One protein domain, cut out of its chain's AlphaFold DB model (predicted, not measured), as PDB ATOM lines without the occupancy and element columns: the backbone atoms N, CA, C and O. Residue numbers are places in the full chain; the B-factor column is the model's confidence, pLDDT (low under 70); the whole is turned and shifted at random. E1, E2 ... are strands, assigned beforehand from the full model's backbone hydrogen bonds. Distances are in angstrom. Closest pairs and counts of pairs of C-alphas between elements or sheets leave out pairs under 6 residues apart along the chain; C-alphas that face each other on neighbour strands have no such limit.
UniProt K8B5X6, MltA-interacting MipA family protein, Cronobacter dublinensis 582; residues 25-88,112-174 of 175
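This is residues 25 to 88 and 112 to 174 of the 175 residues of the protein "MltA-interacting MipA family protein" of Cronobacter dublinensis 582 (UniProt K8B5X6). Picture one large antiparallel sheet of nine strands, curled into an incomplete barrel that stays open between its edge strands E1 and E11. At one end of it a small separate hairpin, E2 and E3, bends off where E1 runs on into E2 and E3 runs on into E4. The printed part has 127 residues with no named helix and eleven strands, E1 to E11 in order along the chain, and its class is all strand. The large sheet runs E1, E4, E5, E6, E7, E8, E9, E10, E11. The whole is compact, with a radius of gyration of the C-alphas of 15.9 A, and spans 43 by 34 by 25 A.

Begin at Ile 25, where E1, residues 25 to 29, is an edge strand of the large sheet. Its antiparallel neighbour is E4, residues 49 to 54, at 163 degrees; look for N 26 and O 52, 2.8 A apart and within hydrogen-bond range. Across a break of 2 residues E1 runs on into E2, residues 32 to 35, at 51 degrees. E2 forms a hairpin with E3, residues 43 to 46, with N 32 and O 46 within hydrogen-bond range at 2.8 A. E3 runs on into E4 across a break of 2 residues, at 47 degrees. From E4 a meander, each strand the antiparallel neighbour of the one before, goes through E5, residues 59 to 62, and E6, residues 66 to 73, to E7, residues 76 to 85. Check it at N 53 and O 61, 2.7 A, at N 60 and O 68, 2.8 A, and at N 69 and O 80, 2.8 A, each within hydrogen-bond range. Beyond the cut, E8, residues 114 to 126, is antiparallel to E7 at 160 degrees, with N 81 and O 118 within hydrogen-bond range at 2.7 A. E8 begins a second meander, with E9, residues 129 to 138, E10, residues 147 to 158, and E11, residues 163 to 173. Here look for N 121 and O 133, N 132 and O 151, and N 150 and O 170, each 2.8 A apart and within hydrogen-bond range. E10 bends by 54 degrees at residue 155. The edge strands E1 and E11 are apart. From edge to edge the strands' lines turn by 68 degrees and the way across the sheet by 162 degrees; the sheet is twisted and curled like part of a barrel.

Find C-alpha 25 at (196.528, 261.011, 156.835), where E1 begins; it runs 13.4 A from first to last C-alpha. E2, E3 and E5 have four residues each, and E4, with six, covers 16.3 A. E6 covers 22.7 A and E7 28.2 A. E8, the longest strand with 13 residues, starts at C-alpha 114, (192.788, 285.573, 165.399), and covers 37.2 A. E9 is 30.0 A long, E10 30.7 A and E11 30.6 A, the last ending at C-alpha 173, (177.264, 282.145, 165.247).

The two C-alphas farthest apart are those of Asp 143 and Ser 160, 45.5 A. Residues 89 to 111 are not printed, and C-alphas 88 and 112 stand 7.4 A apart across this cut, which falls in the link from E7 to E8. Of the links that are printed whole, E2 to E3 and E9 to E10 are short and the others tight. The mean pLDDT of the printed part is 74.3, and 46 residues are under 70, among them residues 28 to 49, 84 to 88, 112 to 115 and 138 to 145.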
ATOM      1  N   ILE A  25     196.652 259.811 157.652       73.50
ATOM      2  CA  ILE A  25     196.528 261.011 156.835       73.50
ATOM      3  C   ILE A  25     195.192 260.925 156.113       73.50
ATOM      4  O   ILE A  25     194.964 259.990 155.348       73.50
ATOM      5  N   THR A  26     194.330 261.903 156.349       72.62
ATOM      6  CA  THR A  26     193.044 262.040 155.676       72.62
ATOM      7  C   THR A  26     193.114 263.237 154.743       72.62
ATOM      8  O   THR A  26     193.401 264.360 155.156       72.62
ATOM      9  N   LEU A  27     192.845 262.983 153.467       74.00
ATOM     10  CA  LEU A  27     192.675 263.995 152.435       74.00
ATOM     11  C   LEU A  27     191.200 264.018 152.050       74.00
ATOM     12  O   LEU A  27     190.651 263.010 151.609       74.00
ATOM     13  N   GLY A  28     190.559 265.162 152.250       66.38
ATOM     14  CA  GLY A  28     189.162 265.395 151.924       66.38
ATOM     15  C   GLY A  28     189.019 266.600 151.009       66.38
ATOM     16  O   GLY A  28     189.740 267.585 151.129       66.38
ATOM     17  N   GLY A  29     188.064 266.536 150.095       68.06
ATOM     18  CA  GLY A  29     187.644 267.669 149.284       68.06
ATOM     19  C   GLY A  29     186.128 267.692 149.226       68.06
ATOM     20  O   GLY A  29     185.487 266.643 149.305       68.06
ATOM     21  N   GLY A  30     185.541 268.873 149.102       65.56
ATOM     22  CA  GLY A  30     184.101 268.995 148.933       65.56
ATOM     23  C   GLY A  30     183.716 270.250 148.176       65.56
ATOM     24  O   GLY A  30     184.562 271.072 147.828       65.56
ATOM     25  N   VAL A  31     182.419 270.385 147.926       65.38
ATOM     26  CA  VAL A  31     181.825 271.584 147.341       65.38
ATOM     27  C   VAL A  31     180.713 272.038 148.275       65.38
ATOM     28  O   VAL A  31     179.766 271.299 148.527       65.38
ATOM     29  N   GLY A  32     180.849 273.243 148.815       63.56
ATOM     30  CA  GLY A  32     179.843 273.871 149.660       63.56
ATOM     31  C   GLY A  32     179.156 275.000 148.911       63.56
ATOM     32  O   GLY A  32     179.836 275.848 148.335       63.56
ATOM     33  N   VAL A  33     177.827 275.042 148.947       63.31
ATOM     34  CA  VAL A  33     177.047 276.186 148.464       63.31
ATOM     35  C   VAL A  33     176.334 276.795 149.658       63.31
ATOM     36  O   VAL A  33     175.515 276.135 150.288       63.31
ATOM     37  N   ALA A  34     176.663 278.041 149.984       66.56
ATOM     38  CA  ALA A  34     176.047 278.752 151.098       66.56
ATOM     39  C   ALA A  34     175.788 280.219 150.729       66.56
ATOM     40  O   ALA A  34     176.542 280.782 149.927       66.56
ATOM     41  N   PRO A  35     174.759 280.864 151.309       60.78
ATOM     42  CA  PRO A  35     174.568 282.304 151.181       60.78
ATOM     43  C   PRO A  35     175.829 283.050 151.631       60.78
ATOM     44  O   PRO A  35     176.441 282.680 152.635       60.78
ATOM     45  N   ARG A  36     176.216 284.116 150.920       62.00
ATOM     46  CA  ARG A  36     177.399 284.930 151.269       62.00
ATOM     47  C   ARG A  36     177.337 285.507 152.686       62.00
ATOM     48  O   ARG A  36     178.375 285.714 153.304       62.00
ATOM     49  N   TYR A  37     176.134 285.771 153.181       61.41
ATOM     50  CA  TYR A  37     175.835 286.234 154.533       61.41
ATOM     51  C   TYR A  37     174.407 285.818 154.895       61.41
ATOM     52  O   TYR A  37     173.597 285.501 154.019       61.41
ATOM     53  N   SER A  38     174.104 285.796 156.194       52.31
ATOM     54  CA  SER A  38     172.786 285.402 156.698       52.31
ATOM     55  C   SER A  38     171.691 286.289 156.085       52.31
ATOM     56  O   SER A  38     171.705 287.504 156.271       52.31
ATOM     57  N   GLY A  39     170.774 285.688 155.318       59.78
ATOM     58  CA  GLY A  39     169.692 286.390 154.612       59.78
ATOM     59  C   GLY A  39     170.018 286.884 153.195       59.78
ATOM     60  O   GLY A  39     169.171 287.530 152.584       59.78
ATOM     61  N   SER A  40     171.208 286.597 152.653       58.31
ATOM     62  CA  SER A  40     171.539 286.950 151.268       58.31
ATOM     63  C   SER A  40     170.836 286.051 150.251       58.31
ATOM     64  O   SER A  40     170.761 284.839 150.439       58.31
ATOM     65  N   ASN A  41     170.426 286.639 149.126       69.31
ATOM     66  CA  ASN A  41     170.020 285.900 147.926       69.31
ATOM     67  C   ASN A  41     171.223 285.505 147.044       69.31
ATOM     68  O   ASN A  41     171.048 284.810 146.044       69.31
ATOM     69  N   GLU A  42     172.439 285.940 147.391       65.69
ATOM     70  CA  GLU A  42     173.665 285.558 146.690       65.69
ATOM     71  C   GLU A  42     174.309 284.331 147.326       65.69
ATOM     72  O   GLU A  42     174.807 284.369 148.456       65.69
ATOM     73  N   ASN A  43     174.361 283.251 146.552       65.00
ATOM     74  CA  ASN A  43     175.033 282.017 146.929       65.00
ATOM     75  C   ASN A  43     176.501 282.053 146.505       65.00
ATOM     76  O   ASN A  43     176.835 282.430 145.382       65.00
ATOM     77  N   ARG A  44     177.388 281.604 147.393       66.69
ATOM     78  CA  ARG A  44     178.799 281.369 147.100       66.69
ATOM     79  C   ARG A  44     179.064 279.873 147.050       66.69
ATOM     80  O   ARG A  44     178.740 279.146 147.988       66.69
ATOM     81  N   VAL A  45     179.697 279.441 145.965       69.00
ATOM     82  CA  VAL A  45     180.281 278.104 145.852       69.00
ATOM     83  C   VAL A  45     181.687 278.149 146.443       69.00
ATOM     84  O   VAL A  45     182.458 279.073 146.181       69.00
ATOM     85  N   THR A  46     182.014 277.166 147.268       60.91
ATOM     86  CA  THR A  46     183.316 277.011 147.917       60.91
ATOM     87  C   THR A  46     183.824 275.599 147.676       60.91
ATOM     88  O   THR A  46     183.041 274.654 147.700       60.91
ATOM     89  N   THR A  47     185.126 275.460 147.439       64.31
ATOM     90  CA  THR A  47     185.814 274.170 147.266       64.31
ATOM     91  C   THR A  47     186.797 273.957 148.417       64.31
ATOM     92  O   THR A  47     188.000 274.180 148.273       64.31
ATOM     93  N   PRO A  48     186.294 273.622 149.608       65.62
ATOM     94  CA  PRO A  48     187.114 273.269 150.762       65.62
ATOM     95  C   PRO A  48     187.983 272.044 150.461       65.62
ATOM     96  O   PRO A  48     187.491 270.989 150.057       65.62
ATOM     97  N   MET A  49     189.280 272.189 150.719       67.31
ATOM     98  CA  MET A  49     190.224 271.081 150.812       67.31
ATOM     99  C   MET A  49     190.617 270.903 152.274       67.31
ATOM    100  O   MET A  49     190.896 271.873 152.982       67.31
ATOM    101  N   VAL A  50     190.624 269.655 152.718       70.00
ATOM    102  CA  VAL A  50     190.903 269.262 154.092       70.00
ATOM    103  C   VAL A  50     192.083 268.306 154.081       70.00
ATOM    104  O   VAL A  50     192.027 267.249 153.455       70.00
ATOM    105  N   LEU A  51     193.149 268.689 154.771       75.19
ATOM    106  CA  LEU A  51     194.267 267.818 155.092       75.19
ATOM    107  C   LEU A  51     194.277 267.631 156.605       75.19
ATOM    108  O   LEU A  51     194.483 268.592 157.343       75.19
ATOM    109  N   ASP A  52     194.068 266.403 157.050       75.00
ATOM    110  CA  ASP A  52     194.075 266.026 158.455       75.00
ATOM    111  C   ASP A  52     195.135 264.960 158.710       75.00
ATOM    112  O   ASP A  52     195.218 263.952 158.011       75.00
ATOM    113  N   TYR A  53     195.933 265.170 159.744       76.44
ATOM    114  CA  TYR A  53     196.942 264.243 160.220       76.44
ATOM    115  C   TYR A  53     196.634 263.873 161.664       76.44
ATOM    116  O   TYR A  53     196.804 264.708 162.551       76.44
ATOM    117  N   THR A  54     196.211 262.636 161.916       80.25
ATOM    118  CA  THR A  54     195.887 262.150 163.264       80.25
ATOM    119  C   THR A  54     196.930 261.145 163.726       80.25
ATOM    120  O   THR A  54     197.202 260.141 163.065       80.25
ATOM    121  N   MET A  55     197.512 261.411 164.889       81.88
ATOM    122  CA  MET A  55     198.487 260.564 165.558       81.88
ATOM    123  C   MET A  55     197.794 259.589 166.513       81.88
ATOM    124  O   MET A  55     196.778 259.902 167.130       81.88
ATOM    125  N   ARG A  56     198.412 258.424 166.729       78.12
ATOM    126  CA  ARG A  56     197.902 257.384 167.650       78.12
ATOM    127  C   ARG A  56     197.709 257.860 169.097       78.12
ATOM    128  O   ARG A  56     196.925 257.287 169.841       78.12
ATOM    129  N   ASN A  57     198.461 258.868 169.522       78.75
ATOM    130  CA  ASN A  57     198.392 259.426 170.876       78.75
ATOM    131  C   ASN A  57     197.211 260.398 171.072       78.75
ATOM    132  O   ASN A  57     197.043 260.899 172.181       78.75
ATOM    133  N   GLY A  58     196.408 260.649 170.031       77.69
ATOM    134  CA  GLY A  58     195.261 261.557 170.062       77.69
ATOM    135  C   GLY A  58     195.568 262.969 169.563       77.69
ATOM    136  O   GLY A  58     194.649 263.758 169.370       77.69
ATOM    137  N   PHE A  59     196.836 263.305 169.306       85.19
ATOM    138  CA  PHE A  59     197.173 264.576 168.665       85.19
ATOM    139  C   PHE A  59     196.752 264.579 167.202       85.19
ATOM    140  O   PHE A  59     196.922 263.585 166.497       85.19
ATOM    141  N   PHE A  60     196.257 265.715 166.724       82.94
ATOM    142  CA  PHE A  60     195.959 265.908 165.316       82.94
ATOM    143  C   PHE A  60     196.409 267.278 164.815       82.94
ATOM    144  O   PHE A  60     196.457 268.258 165.558       82.94
ATOM    145  N   VAL A  61     196.743 267.337 163.530       82.19
ATOM    146  CA  VAL A  61     197.083 268.558 162.802       82.19
ATOM    147  C   VAL A  61     196.202 268.620 161.566       82.19
ATOM    148  O   VAL A  61     196.220 267.715 160.742       82.19
ATOM    149  N   SER A  62     195.430 269.686 161.451       74.62
ATOM    150  CA  SER A  62     194.431 269.895 160.417       74.62
ATOM    151  C   SER A  62     194.664 271.223 159.718       74.62
ATOM    152  O   SER A  62     194.870 272.244 160.376       74.62
ATOM    153  N   SER A  63     194.562 271.247 158.391       67.31
ATOM    154  CA  SER A  63     194.573 272.499 157.631       67.31
ATOM    155  C   SER A  63     193.331 273.357 157.891       67.31
ATOM    156  O   SER A  63     193.388 274.571 157.719       67.31
ATOM    157  N   THR A  64     192.214 272.748 158.306       68.31
ATOM    158  CA  THR A  64     190.944 273.447 158.556       68.31
ATOM    159  C   THR A  64     190.677 273.683 160.036       68.31
ATOM    160  O   THR A  64     190.185 274.749 160.395       68.31
ATOM    161  N   ARG A  65     191.018 272.720 160.901       71.31
ATOM    162  CA  ARG A  65     190.786 272.792 162.358       71.31
ATOM    163  C   ARG A  65     192.009 273.238 163.161       71.31
ATOM    164  O   ARG A  65     191.892 273.455 164.362       71.31
ATOM    165  N   GLY A  66     193.175 273.374 162.532       76.00
ATOM    166  CA  GLY A  66     194.427 273.680 163.222       76.00
ATOM    167  C   GLY A  66     194.995 272.482 163.980       76.00
ATOM    168  O   GLY A  66     194.840 271.334 163.570       76.00
ATOM    169  N   ILE A  67     195.695 272.745 165.077       84.06
ATOM    170  CA  ILE A  67     196.394 271.720 165.857       84.06
ATOM    171  C   ILE A  67     195.574 271.417 167.101       84.06
ATOM    172  O   ILE A  67     195.167 272.333 167.809       84.06
ATOM    173  N   GLY A  68     195.353 270.145 167.401       85.19
ATOM    174  CA  GLY A  68     194.550 269.758 168.546       85.19
ATOM    175  C   GLY A  68     194.885 268.398 169.119       85.19
ATOM    176  O   GLY A  68     195.814 267.708 168.702       85.19
ATOM    177  N   TYR A  69     194.097 268.039 170.116       85.25
ATOM    178  CA  TYR A  69     194.127 266.766 170.797       85.25
ATOM    179  C   TYR A  69     192.699 266.267 170.966       85.25
ATOM    180  O   TYR A  69     191.822 267.013 171.399       85.25
ATOM    181  N   GLY A  70     192.457 265.009 170.629       85.38
ATOM    182  CA  GLY A  70     191.181 264.351 170.840       85.38
ATOM    183  C   GLY A  70     191.374 262.936 171.345       85.38
ATOM    184  O   GLY A  70     192.364 262.281 171.028       85.38
ATOM    185  N   ASN A  71     190.438 262.484 172.164       82.81
ATOM    186  CA  ASN A  71     190.390 261.124 172.672       82.81
ATOM    187  C   ASN A  71     188.941 260.684 172.848       82.81
ATOM    188  O   ASN A  71     188.014 261.494 172.825       82.81
ATOM    189  N   ASN A  72     188.763 259.388 173.048       83.75
ATOM    190  CA  ASN A  72     187.471 258.784 173.299       83.75
ATOM    191  C   ASN A  72     187.494 257.991 174.605       83.75
ATOM    192  O   ASN A  72     188.489 257.369 174.973       83.75
ATOM    193  N   VAL A  73     186.379 258.024 175.323       83.31
ATOM    194  CA  VAL A  73     186.147 257.268 176.552       83.31
ATOM    195  C   VAL A  73     184.803 256.566 176.408       83.31
ATOM    196  O   VAL A  73     183.737 257.167 176.551       83.31
ATOM    197  N   GLY A  74     184.854 255.270 176.098       85.56
ATOM    198  CA  GLY A  74     183.663 254.463 175.837       85.56
ATOM    199  C   GLY A  74     182.886 254.991 174.629       85.56
ATOM    200  O   GLY A  74     183.364 254.904 173.503       85.56
ATOM    201  N   ASN A  75     181.701 255.548 174.880       86.19
ATOM    202  CA  ASN A  75     180.819 256.106 173.848       86.19
ATOM    203  C   ASN A  75     180.937 257.633 173.701       86.19
ATOM    204  O   ASN A  75     180.180 258.215 172.929       86.19
ATOM    205  N   LEU A  76     181.814 258.284 174.469       86.50
ATOM    206  CA  LEU A  76     182.009 259.730 174.447       86.50
ATOM    207  C   LEU A  76     183.349 260.068 173.796       86.50
ATOM    208  O   LEU A  76     184.398 259.658 174.283       86.50
ATOM    209  N   ASP A  77     183.311 260.876 172.754       86.25
ATOM    210  CA  ASP A  77     184.470 261.469 172.107       86.25
ATOM    211  C   ASP A  77     184.612 262.924 172.563       86.25
ATOM    212  O   ASP A  77     183.623 263.653 172.682       86.25
ATOM    213  N   TYR A  78     185.838 263.371 172.800       87.50
ATOM    214  CA  TYR A  78     186.139 264.766 173.102       87.50
ATOM    215  C   TYR A  78     187.366 265.229 172.329       87.50
ATOM    216  O   TYR A  78     188.301 264.466 172.081       87.50
ATOM    217  N   SER A  79     187.377 266.501 171.953       85.81
ATOM    218  CA  SER A  79     188.505 267.126 171.284       85.81
ATOM    219  C   SER A  79     188.652 268.588 171.676       85.81
ATOM    220  O   SER A  79     187.690 269.283 171.992       85.81
ATOM    221  N   ALA A  80     189.890 269.056 171.654       87.31
ATOM    222  CA  ALA A  80     190.240 270.453 171.794       87.31
ATOM    223  C   ALA A  80     191.278 270.785 170.727       87.31
ATOM    224  O   ALA A  80     192.290 270.097 170.602       87.31
ATOM    225  N   ALA A  81     191.027 271.826 169.950       83.62
ATOM    226  CA  ALA A  81     191.911 272.310 168.910       83.62
ATOM    227  C   ALA A  81     192.159 273.798 169.094       83.62
ATOM    228  O   ALA A  81     191.290 274.545 169.539       83.62
ATOM    229  N   LEU A  82     193.347 274.227 168.704       82.75
ATOM    230  CA  LEU A  82     193.680 275.618 168.513       82.75
ATOM    231  C   LEU A  82     193.964 275.824 167.030       82.75
ATOM    232  O   LEU A  82     194.867 275.214 166.450       82.75
ATOM    233  N   SER A  83     193.185 276.702 166.418       75.00
ATOM    234  CA  SER A  83     193.411 277.146 165.053       75.00
ATOM    235  C   SER A  83     193.813 278.608 165.041       75.00
ATOM    236  O   SER A  83     193.452 279.397 165.916       75.00
ATOM    237  N   TYR A  84     194.593 278.969 164.033       66.12
ATOM    238  CA  TYR A  84     194.904 280.354 163.748       66.12
ATOM    239  C   TYR A  84     194.261 280.710 162.420       66.12
ATOM    240  O   TYR A  84     194.628 280.170 161.374       66.12
ATOM    241  N   ARG A  85     193.283 281.613 162.458       62.41
ATOM    242  CA  ARG A  85     192.728 282.187 161.239       62.41
ATOM    243  C   ARG A  85     193.625 283.346 160.843       62.41
ATOM    244  O   ARG A  85     193.649 284.368 161.525       62.41
ATOM    245  N   THR A  86     194.369 283.168 159.751       51.53
ATOM    246  CA  THR A  86     195.143 284.264 159.162       51.53
ATOM    247  C   THR A  86     194.217 285.446 158.886       51.53
ATOM    248  O   THR A  86     193.080 285.268 158.436       51.53
ATOM    249  N   GLY A  87     194.696 286.646 159.202       45.69
ATOM    250  CA  GLY A  87     193.988 287.883 158.909       45.69
ATOM    251  C   GLY A  87     193.721 288.017 157.413       45.69
ATOM    252  O   GLY A  87     194.500 287.517 156.595       45.69
ATOM    253  N   ARG A  88     192.615 288.668 157.047       45.28
ATOM    254  CA  ARG A  88     192.366 289.062 155.655       45.28
ATOM    255  C   ARG A  88     192.985 290.441 155.451       45.28
ATOM    256  O   ARG A  88     192.646 291.360 156.193       45.28
ATOM    257  N   LYS A 112     193.047 291.665 161.897       47.31
ATOM    258  CA  LYS A 112     194.145 290.949 162.559       47.31
ATOM    259  C   LYS A 112     193.811 289.459 162.668       47.31
ATOM    260  O   LYS A 112     192.699 289.070 163.023       47.31
ATOM    261  N   GLY A 113     194.787 288.612 162.341       52.03
ATOM    262  CA  GLY A 113     194.623 287.166 162.458       52.03
ATOM    263  C   GLY A 113     194.335 286.771 163.903       52.03
ATOM    264  O   GLY A 113     194.979 287.265 164.827       52.03
ATOM    265  N   SER A 114     193.346 285.905 164.089       56.12
ATOM    266  CA  SER A 114     192.788 285.573 165.399       56.12
ATOM    267  C   SER A 114     193.035 284.106 165.735       56.12
ATOM    268  O   SER A 114     192.840 283.221 164.897       56.12
ATOM    269  N   ALA A 115     193.444 283.853 166.978       68.81
ATOM    270  CA  ALA A 115     193.488 282.509 167.534       68.81
ATOM    271  C   ALA A 115     192.079 282.087 167.974       68.81
ATOM    272  O   ALA A 115     191.403 282.806 168.716       68.81
ATOM    273  N   LEU A 116     191.653 280.914 167.515       74.25
ATOM    274  CA  LEU A 116     190.353 280.325 167.800       74.25
ATOM    275  C   LEU A 116     190.564 278.995 168.517       74.25
ATOM    276  O   LEU A 116     191.264 278.114 168.014       74.25
ATOM    277  N   GLY A 117     189.947 278.845 169.683       82.06
ATOM    278  CA  GLY A 117     189.790 277.553 170.334       82.06
ATOM    279  C   GLY A 117     188.565 276.845 169.786       82.06
ATOM    280  O   GLY A 117     187.483 277.417 169.799       82.06
ATOM    281  N   ALA A 118     188.712 275.608 169.333       84.25
ATOM    282  CA  ALA A 118     187.600 274.748 168.964       84.25
ATOM    283  C   ALA A 118     187.518 273.579 169.947       84.25
ATOM    284  O   ALA A 118     188.485 272.846 170.137       84.25
ATOM    285  N   PHE A 119     186.361 273.385 170.560       86.81
ATOM    286  CA  PHE A 119     186.090 272.313 171.507       86.81
ATOM    287  C   PHE A 119     185.010 271.415 170.928       86.81
ATOM    288  O   PHE A 119     183.909 271.878 170.645       86.81
ATOM    289  N   GLY A 120     185.328 270.141 170.732       86.69
ATOM    290  CA  GLY A 120     184.420 269.137 170.203       86.69
ATOM    291  C   GLY A 120     184.011 268.138 171.275       86.69
ATOM    292  O   GLY A 120     184.821 267.697 172.086       86.69
ATOM    293  N   LEU A 121     182.746 267.752 171.248       89.75
ATOM    294  CA  LEU A 121     182.184 266.646 172.000       89.75
ATOM    295  C   LEU A 121     181.337 265.821 171.045       89.75
ATOM    296  O   LEU A 121     180.584 266.364 170.240       89.75
ATOM    297  N   GLY A 122     181.398 264.506 171.148       87.38
ATOM    298  CA  GLY A 122     180.440 263.666 170.458       87.38
ATOM    299  C   GLY A 122     180.100 262.431 171.250       87.38
ATOM    300  O   GLY A 122     180.852 261.981 172.106       87.38
ATOM    301  N   TYR A 123     178.898 261.934 171.017       88.81
ATOM    302  CA  TYR A 123     178.339 260.849 171.792       88.81
ATOM    303  C   TYR A 123     177.727 259.820 170.854       88.81
ATOM    304  O   TYR A 123     176.847 260.128 170.043       88.81
ATOM    305  N   LYS A 124     178.200 258.581 170.955       89.25
ATOM    306  CA  LYS A 124     177.668 257.440 170.220       89.25
ATOM    307  C   LYS A 124     176.424 256.927 170.942       89.25
ATOM    308  O   LYS A 124     176.523 256.223 171.944       89.25
ATOM    309  N   LEU A 125     175.245 257.268 170.422       86.75
ATOM    310  CA  LEU A 125     173.975 256.764 170.961       86.75
ATOM    311  C   LEU A 125     173.746 255.324 170.520       86.75
ATOM    312  O   LEU A 125     173.167 254.526 171.252       86.75
ATOM    313  N   SER A 126     174.139 255.002 169.291       86.12
ATOM    314  CA  SER A 126     173.931 253.693 168.682       86.12
ATOM    315  C   SER A 126     174.976 253.446 167.599       86.12
ATOM    316  O   SER A 126     175.692 254.358 167.186       86.12
ATOM    317  N   ASP A 127     175.051 252.219 167.088       82.44
ATOM    318  CA  ASP A 127     175.961 251.904 165.980       82.44
ATOM    319  C   ASP A 127     175.628 252.672 164.696       82.44
ATOM    320  O   ASP A 127     176.527 252.968 163.919       82.44
ATOM    321  N   TRP A 128     174.367 253.072 164.520       79.31
ATOM    322  CA  TRP A 128     173.878 253.824 163.366       79.31
ATOM    323  C   TRP A 128     173.740 255.337 163.615       79.31
ATOM    324  O   TRP A 128     173.414 256.060 162.676       79.31
ATOM    325  N   LEU A 129     173.968 255.839 164.838       86.12
ATOM    326  CA  LEU A 129     173.759 257.255 165.171       86.12
ATOM    327  C   LEU A 129     174.764 257.783 166.197       86.12
ATOM    328  O   LEU A 129     174.878 257.281 167.318       86.12
ATOM    329  N   LYS A 130     175.420 258.880 165.826       87.19
ATOM    330  CA  LYS A 130     176.304 259.676 166.674       87.19
ATOM    331  C   LYS A 130     175.809 261.116 166.714       87.19
ATOM    332  O   LYS A 130     175.428 261.668 165.684       87.19
ATOM    333  N   LEU A 131     175.836 261.724 167.893       89.88
ATOM    334  CA  LEU A 131     175.665 263.164 168.058       89.88
ATOM    335  C   LEU A 131     177.039 263.826 168.099       89.88
ATOM    336  O   LEU A 131     177.964 263.278 168.692       89.88
ATOM    337  N   GLN A 132     177.153 265.004 167.498       86.44
ATOM    338  CA  GLN A 132     178.347 265.840 167.553       86.44
ATOM    339  C   GLN A 132     177.972 267.265 167.953       86.44
ATOM    340  O   GLN A 132     176.949 267.805 167.531       86.44
ATOM    341  N   LEU A 133     178.821 267.867 168.766       88.75
ATOM    342  CA  LEU A 133     178.731 269.228 169.257       88.75
ATOM    343  C   LEU A 133     180.126 269.838 169.148       88.75
ATOM    344  O   LEU A 133     181.090 269.253 169.626       88.75
ATOM    345  N   GLN A 134     180.247 271.005 168.538       85.88
ATOM    346  CA  GLN A 134     181.504 271.733 168.452       85.88
ATOM    347  C   GLN A 134     181.254 273.196 168.789       85.88
ATOM    348  O   GLN A 134     180.396 273.831 168.188       85.88
ATOM    349  N   ALA A 135     182.012 273.732 169.732       84.56
ATOM    350  CA  ALA A 135     182.013 275.144 170.082       84.56
ATOM    351  C   ALA A 135     183.335 275.771 169.641       84.56
ATOM    352  O   ALA A 135     184.402 275.223 169.902       84.56
ATOM    353  N   GLU A 136     183.273 276.918 168.986       80.12
ATOM    354  CA  GLU A 136     184.424 277.705 168.568       80.12
ATOM    355  C   GLU A 136     184.398 279.041 169.306       80.12
ATOM    356  O   GLU A 136     183.446 279.815 169.193       80.12
ATOM    357  N   VAL A 137     185.454 279.290 170.075       79.19
ATOM    358  CA  VAL A 137     185.606 280.451 170.946       79.19
ATOM    359  C   VAL A 137     186.872 281.212 170.539       79.19
ATOM    360  O   VAL A 137     187.973 280.650 170.589       79.19
ATOM    361  N   PRO A 138     186.764 282.481 170.126       69.31
ATOM    362  CA  PRO A 138     187.921 283.325 169.863       69.31
ATOM    363  C   PRO A 138     188.580 283.786 171.163       69.31
ATOM    364  O   PRO A 138     187.913 284.244 172.087       69.31
ATOM    365  N   PHE A 139     189.910 283.706 171.221       65.88
ATOM    366  CA  PHE A 139     190.669 284.117 172.410       65.88
ATOM    367  C   PHE A 139     191.151 285.573 172.370       65.88
ATOM    368  O   PHE A 139     191.355 286.161 173.429       65.88
ATOM    369  N   SER A 140     191.372 286.152 171.183       53.06
ATOM    370  CA  SER A 140     192.011 287.477 171.048       53.06
ATOM    371  C   SER A 140     191.033 288.623 170.785       53.06
ATOM    372  O   SER A 140     191.137 289.652 171.443       53.06
ATOM    373  N   GLU A 141     190.053 288.439 169.900       53.16
ATOM    374  CA  GLU A 141     189.052 289.464 169.586       53.16
ATOM    375  C   GLU A 141     187.676 288.969 170.031       53.16
ATOM    376  O   GLU A 141     187.088 288.093 169.399       53.16
ATOM    377  N   ARG A 142     187.170 289.528 171.134       51.88
ATOM    378  CA  ARG A 142     185.858 289.202 171.722       51.88
ATOM    379  C   ARG A 142     184.673 289.687 170.866       51.88
ATOM    380  O   ARG A 142     183.547 289.289 171.135       51.88
ATOM    381  N   ASP A 143     184.962 290.493 169.841       52.62
ATOM    382  CA  ASP A 143     184.043 290.923 168.776       52.62
ATOM    383  C   ASP A 143     184.015 289.953 167.577       52.62
ATOM    384  O   ASP A 143     183.274 290.158 166.622       52.62
ATOM    385  N   ASN A 144     184.842 288.899 167.573       56.56
ATOM    386  CA  ASN A 144     184.552 287.744 166.734       56.56
ATOM    387  C   ASN A 144     183.525 286.926 167.512       56.56
ATOM    388  O   ASN A 144     183.858 286.345 168.537       56.56
ATOM    389  N   GLY A 145     182.268 286.913 167.093       58.91
ATOM    390  CA  GLY A 145     181.279 286.127 167.816       58.91
ATOM    391  C   GLY A 145     181.589 284.623 167.869       58.91
ATOM    392  O   GLY A 145     182.317 284.059 167.046       58.91
ATOM    393  N   GLU A 146     181.040 283.979 168.895       75.00
ATOM    394  CA  GLU A 146     181.188 282.548 169.161       75.00
ATOM    395  C   GLU A 146     180.398 281.746 168.126       75.00
ATOM    396  O   GLU A 146     179.300 282.152 167.738       75.00
ATOM    397  N   ALA A 147     180.919 280.593 167.704       77.75
ATOM    398  CA  ALA A 147     180.194 279.685 166.821       77.75
ATOM    399  C   ALA A 147     179.928 278.345 167.504       77.75
ATOM    400  O   ALA A 147     180.803 277.744 168.118       77.75
ATOM    401  N   LEU A 148     178.701 277.858 167.374       82.38
ATOM    402  CA  LEU A 148     178.261 276.565 167.857       82.38
ATOM    403  C   LEU A 148     177.773 275.734 166.680       82.38
ATOM    404  O   LEU A 148     176.880 276.142 165.941       82.38
ATOM    405  N   HIS A 149     178.313 274.537 166.545       85.12
ATOM    406  CA  HIS A 149     177.935 273.564 165.535       85.12
ATOM    407  C   HIS A 149     177.355 272.345 166.233       85.12
ATOM    408  O   HIS A 149     177.965 271.775 167.134       85.12
ATOM    409  N   VAL A 150     176.167 271.931 165.817       86.00
ATOM    410  CA  VAL A 150     175.500 270.727 166.312       86.00
ATOM    411  C   VAL A 150     175.214 269.849 165.117       86.00
ATOM    412  O   VAL A 150     174.681 270.318 164.116       86.00
ATOM    413  N   GLY A 151     175.528 268.567 165.209       86.00
ATOM    414  CA  GLY A 151     175.241 267.650 164.125       86.00
ATOM    415  C   GLY A 151     174.901 266.249 164.576       86.00
ATOM    416  O   GLY A 151     175.096 265.850 165.725       86.00
ATOM    417  N   ILE A 152     174.404 265.499 163.611       87.50
ATOM    418  CA  ILE A 152     174.154 264.074 163.709       87.50
ATOM    419  C   ILE A 152     174.927 263.381 162.594       87.50
ATOM    420  O   ILE A 152     174.968 263.860 161.459       87.50
ATOM    421  N   VAL A 153     175.556 262.259 162.920       84.00
ATOM    422  CA  VAL A 153     176.336 261.452 161.981       84.00
ATOM    423  C   VAL A 153     175.827 260.023 162.044       84.00
ATOM    424  O   VAL A 153     175.757 259.422 163.113       84.00
ATOM    425  N   SER A 154     175.478 259.473 160.891       84.12
ATOM    426  CA  SER A 154     175.005 258.110 160.723       84.12
ATOM    427  C   SER A 154     175.945 257.351 159.787       84.12
ATOM    428  O   SER A 154     176.011 257.668 158.597       84.12
ATOM    429  N   PRO A 155     176.718 256.369 160.283       80.44
ATOM    430  CA  PRO A 155     177.472 255.482 159.412       80.44
ATOM    431  C   PRO A 155     176.496 254.564 158.667       80.44
ATOM    432  O   PRO A 155     175.869 253.691 159.258       80.44
ATOM    433  N   LEU A 156     176.360 254.776 157.358       79.25
ATOM    434  CA  LEU A 156     175.532 253.950 156.477       79.25
ATOM    435  C   LEU A 156     176.218 252.618 156.158       79.25
ATOM    436  O   LEU A 156     175.556 251.601 155.973       79.25
ATOM    437  N   TYR A 157     177.549 252.633 156.080       75.75
ATOM    438  CA  TYR A 157     178.362 251.452 155.827       75.75
ATOM    439  C   TYR A 157     179.700 251.564 156.554       75.75
ATOM    440  O   TYR A 157     180.308 252.632 156.607       75.75
ATOM    441  N   THR A 158     180.178 250.466 157.125       71.31
ATOM    442  CA  THR A 158     181.510 250.369 157.727       71.31
ATOM    443  C   THR A 158     182.030 248.956 157.509       71.31
ATOM    444  O   THR A 158     181.358 247.978 157.822       71.31
ATOM    445  N   SER A 159     183.225 248.868 156.948       72.38
ATOM    446  CA  SER A 159     184.006 247.659 156.725       72.38
ATOM    447  C   SER A 159     185.415 247.874 157.289       72.38
ATOM    448  O   SER A 159     185.720 248.946 157.811       72.38
ATOM    449  N   SER A 160     186.293 246.875 157.193       67.44
ATOM    450  CA  SER A 160     187.658 246.944 157.737       67.44
ATOM    451  C   SER A 160     188.512 248.071 157.142       67.44
ATOM    452  O   SER A 160     189.438 248.535 157.801       67.44
ATOM    453  N   GLU A 161     188.198 248.507 155.921       64.00
ATOM    454  CA  GLU A 161     188.973 249.515 155.178       64.00
ATOM    455  C   GLU A 161     188.120 250.671 154.636       64.00
ATOM    456  O   GLU A 161     188.658 251.694 154.230       64.00
ATOM    457  N   ASN A 162     186.792 250.528 154.629       64.00
ATOM    458  CA  ASN A 162     185.888 251.461 153.958       64.00
ATOM    459  C   ASN A 162     184.754 251.884 154.887       64.00
ATOM    460  O   ASN A 162     184.146 251.038 155.539       64.00
ATOM    461  N   ALA A 163     184.413 253.170 154.891       69.06
ATOM    462  CA  ALA A 163     183.261 253.686 155.617       69.06
ATOM    463  C   ALA A 163     182.494 254.699 154.764       69.06
ATOM    464  O   ALA A 163     183.089 255.522 154.074       69.06
ATOM    465  N   VAL A 164     181.165 254.641 154.829       75.94
ATOM    466  CA  VAL A 164     180.256 255.618 154.226       75.94
ATOM    467  C   VAL A 164     179.414 256.203 155.345       75.94
ATOM    468  O   VAL A 164     178.724 255.469 156.054       75.94
ATOM    469  N   THR A 165     179.456 257.521 155.504       77.19
ATOM    470  CA  THR A 165     178.744 258.237 156.564       77.19
ATOM    471  C   THR A 165     177.838 259.298 155.968       77.19
ATOM    472  O   THR A 165     178.263 260.082 155.123       77.19
ATOM    473  N   LEU A 166     176.598 259.348 156.439       82.31
ATOM    474  CA  LEU A 166     175.694 260.465 156.228       82.31
ATOM    475  C   LEU A 166     175.756 261.378 157.442       82.31
ATOM    476  O   LEU A 166     175.735 260.905 158.574       82.31
ATOM    477  N   SER A 167     175.777 262.684 157.224       79.31
ATOM    478  CA  SER A 167     175.834 263.623 158.336       79.31
ATOM    479  C   SER A 167     175.122 264.911 158.020       79.31
ATOM    480  O   SER A 167     175.125 265.385 156.885       79.31
ATOM    481  N   LEU A 168     174.516 265.460 159.060       83.19
ATOM    482  CA  LEU A 168     173.781 266.705 159.030       83.19
ATOM    483  C   LEU A 168     174.308 267.575 160.164       83.19
ATOM    484  O   LEU A 168     174.289 267.149 161.316       83.19
ATOM    485  N   THR A 169     174.749 268.784 159.836       78.88
ATOM    486  CA  THR A 169     175.275 269.750 160.802       78.88
ATOM    487  C   THR A 169     174.523 271.064 160.643       78.88
ATOM    488  O   THR A 169     174.386 271.567 159.531       78.88
ATOM    489  N   GLY A 170     174.034 271.608 161.750       80.81
ATOM    490  CA  GLY A 170     173.581 272.986 161.868       80.81
ATOM    491  C   GLY A 170     174.629 273.808 162.609       80.81
ATOM    492  O   GLY A 170     175.251 273.320 163.549       80.81
ATOM    493  N   SER A 171     174.822 275.053 162.191       79.06
ATOM    494  CA  SER A 171     175.768 275.982 162.809       79.06
ATOM    495  C   SER A 171     175.077 277.290 163.170       79.06
ATOM    496  O   SER A 171     174.306 277.819 162.369       79.06
ATOM    497  N   TRP A 172     175.406 277.849 164.326       76.81
ATOM    498  CA  TRP A 172     174.936 279.142 164.805       76.81
ATOM    499  C   TRP A 172     176.137 279.966 165.240       76.81
ATOM    500  O   TRP A 172     176.977 279.458 165.966       76.81
ATOM    501  N   GLY A 173     176.219 281.221 164.813       70.31
ATOM    502  CA  GLY A 173     177.264 282.145 165.247       70.31
ATOM    503  C   GLY A 173     176.660 283.422 165.812       70.31
ATOM    504  O   GLY A 173     175.635 283.882 165.296       70.31
ATOM    505  N   SER A 174     177.267 283.989 166.853       65.62
ATOM    506  CA  SER A 174     177.027 285.387 167.219       65.62
ATOM    507  C   SER A 174     177.922 286.310 166.382       65.62
ATOM    508  O   SER A 174     178.838 285.843 165.706       65.62
TER     509      SER A 174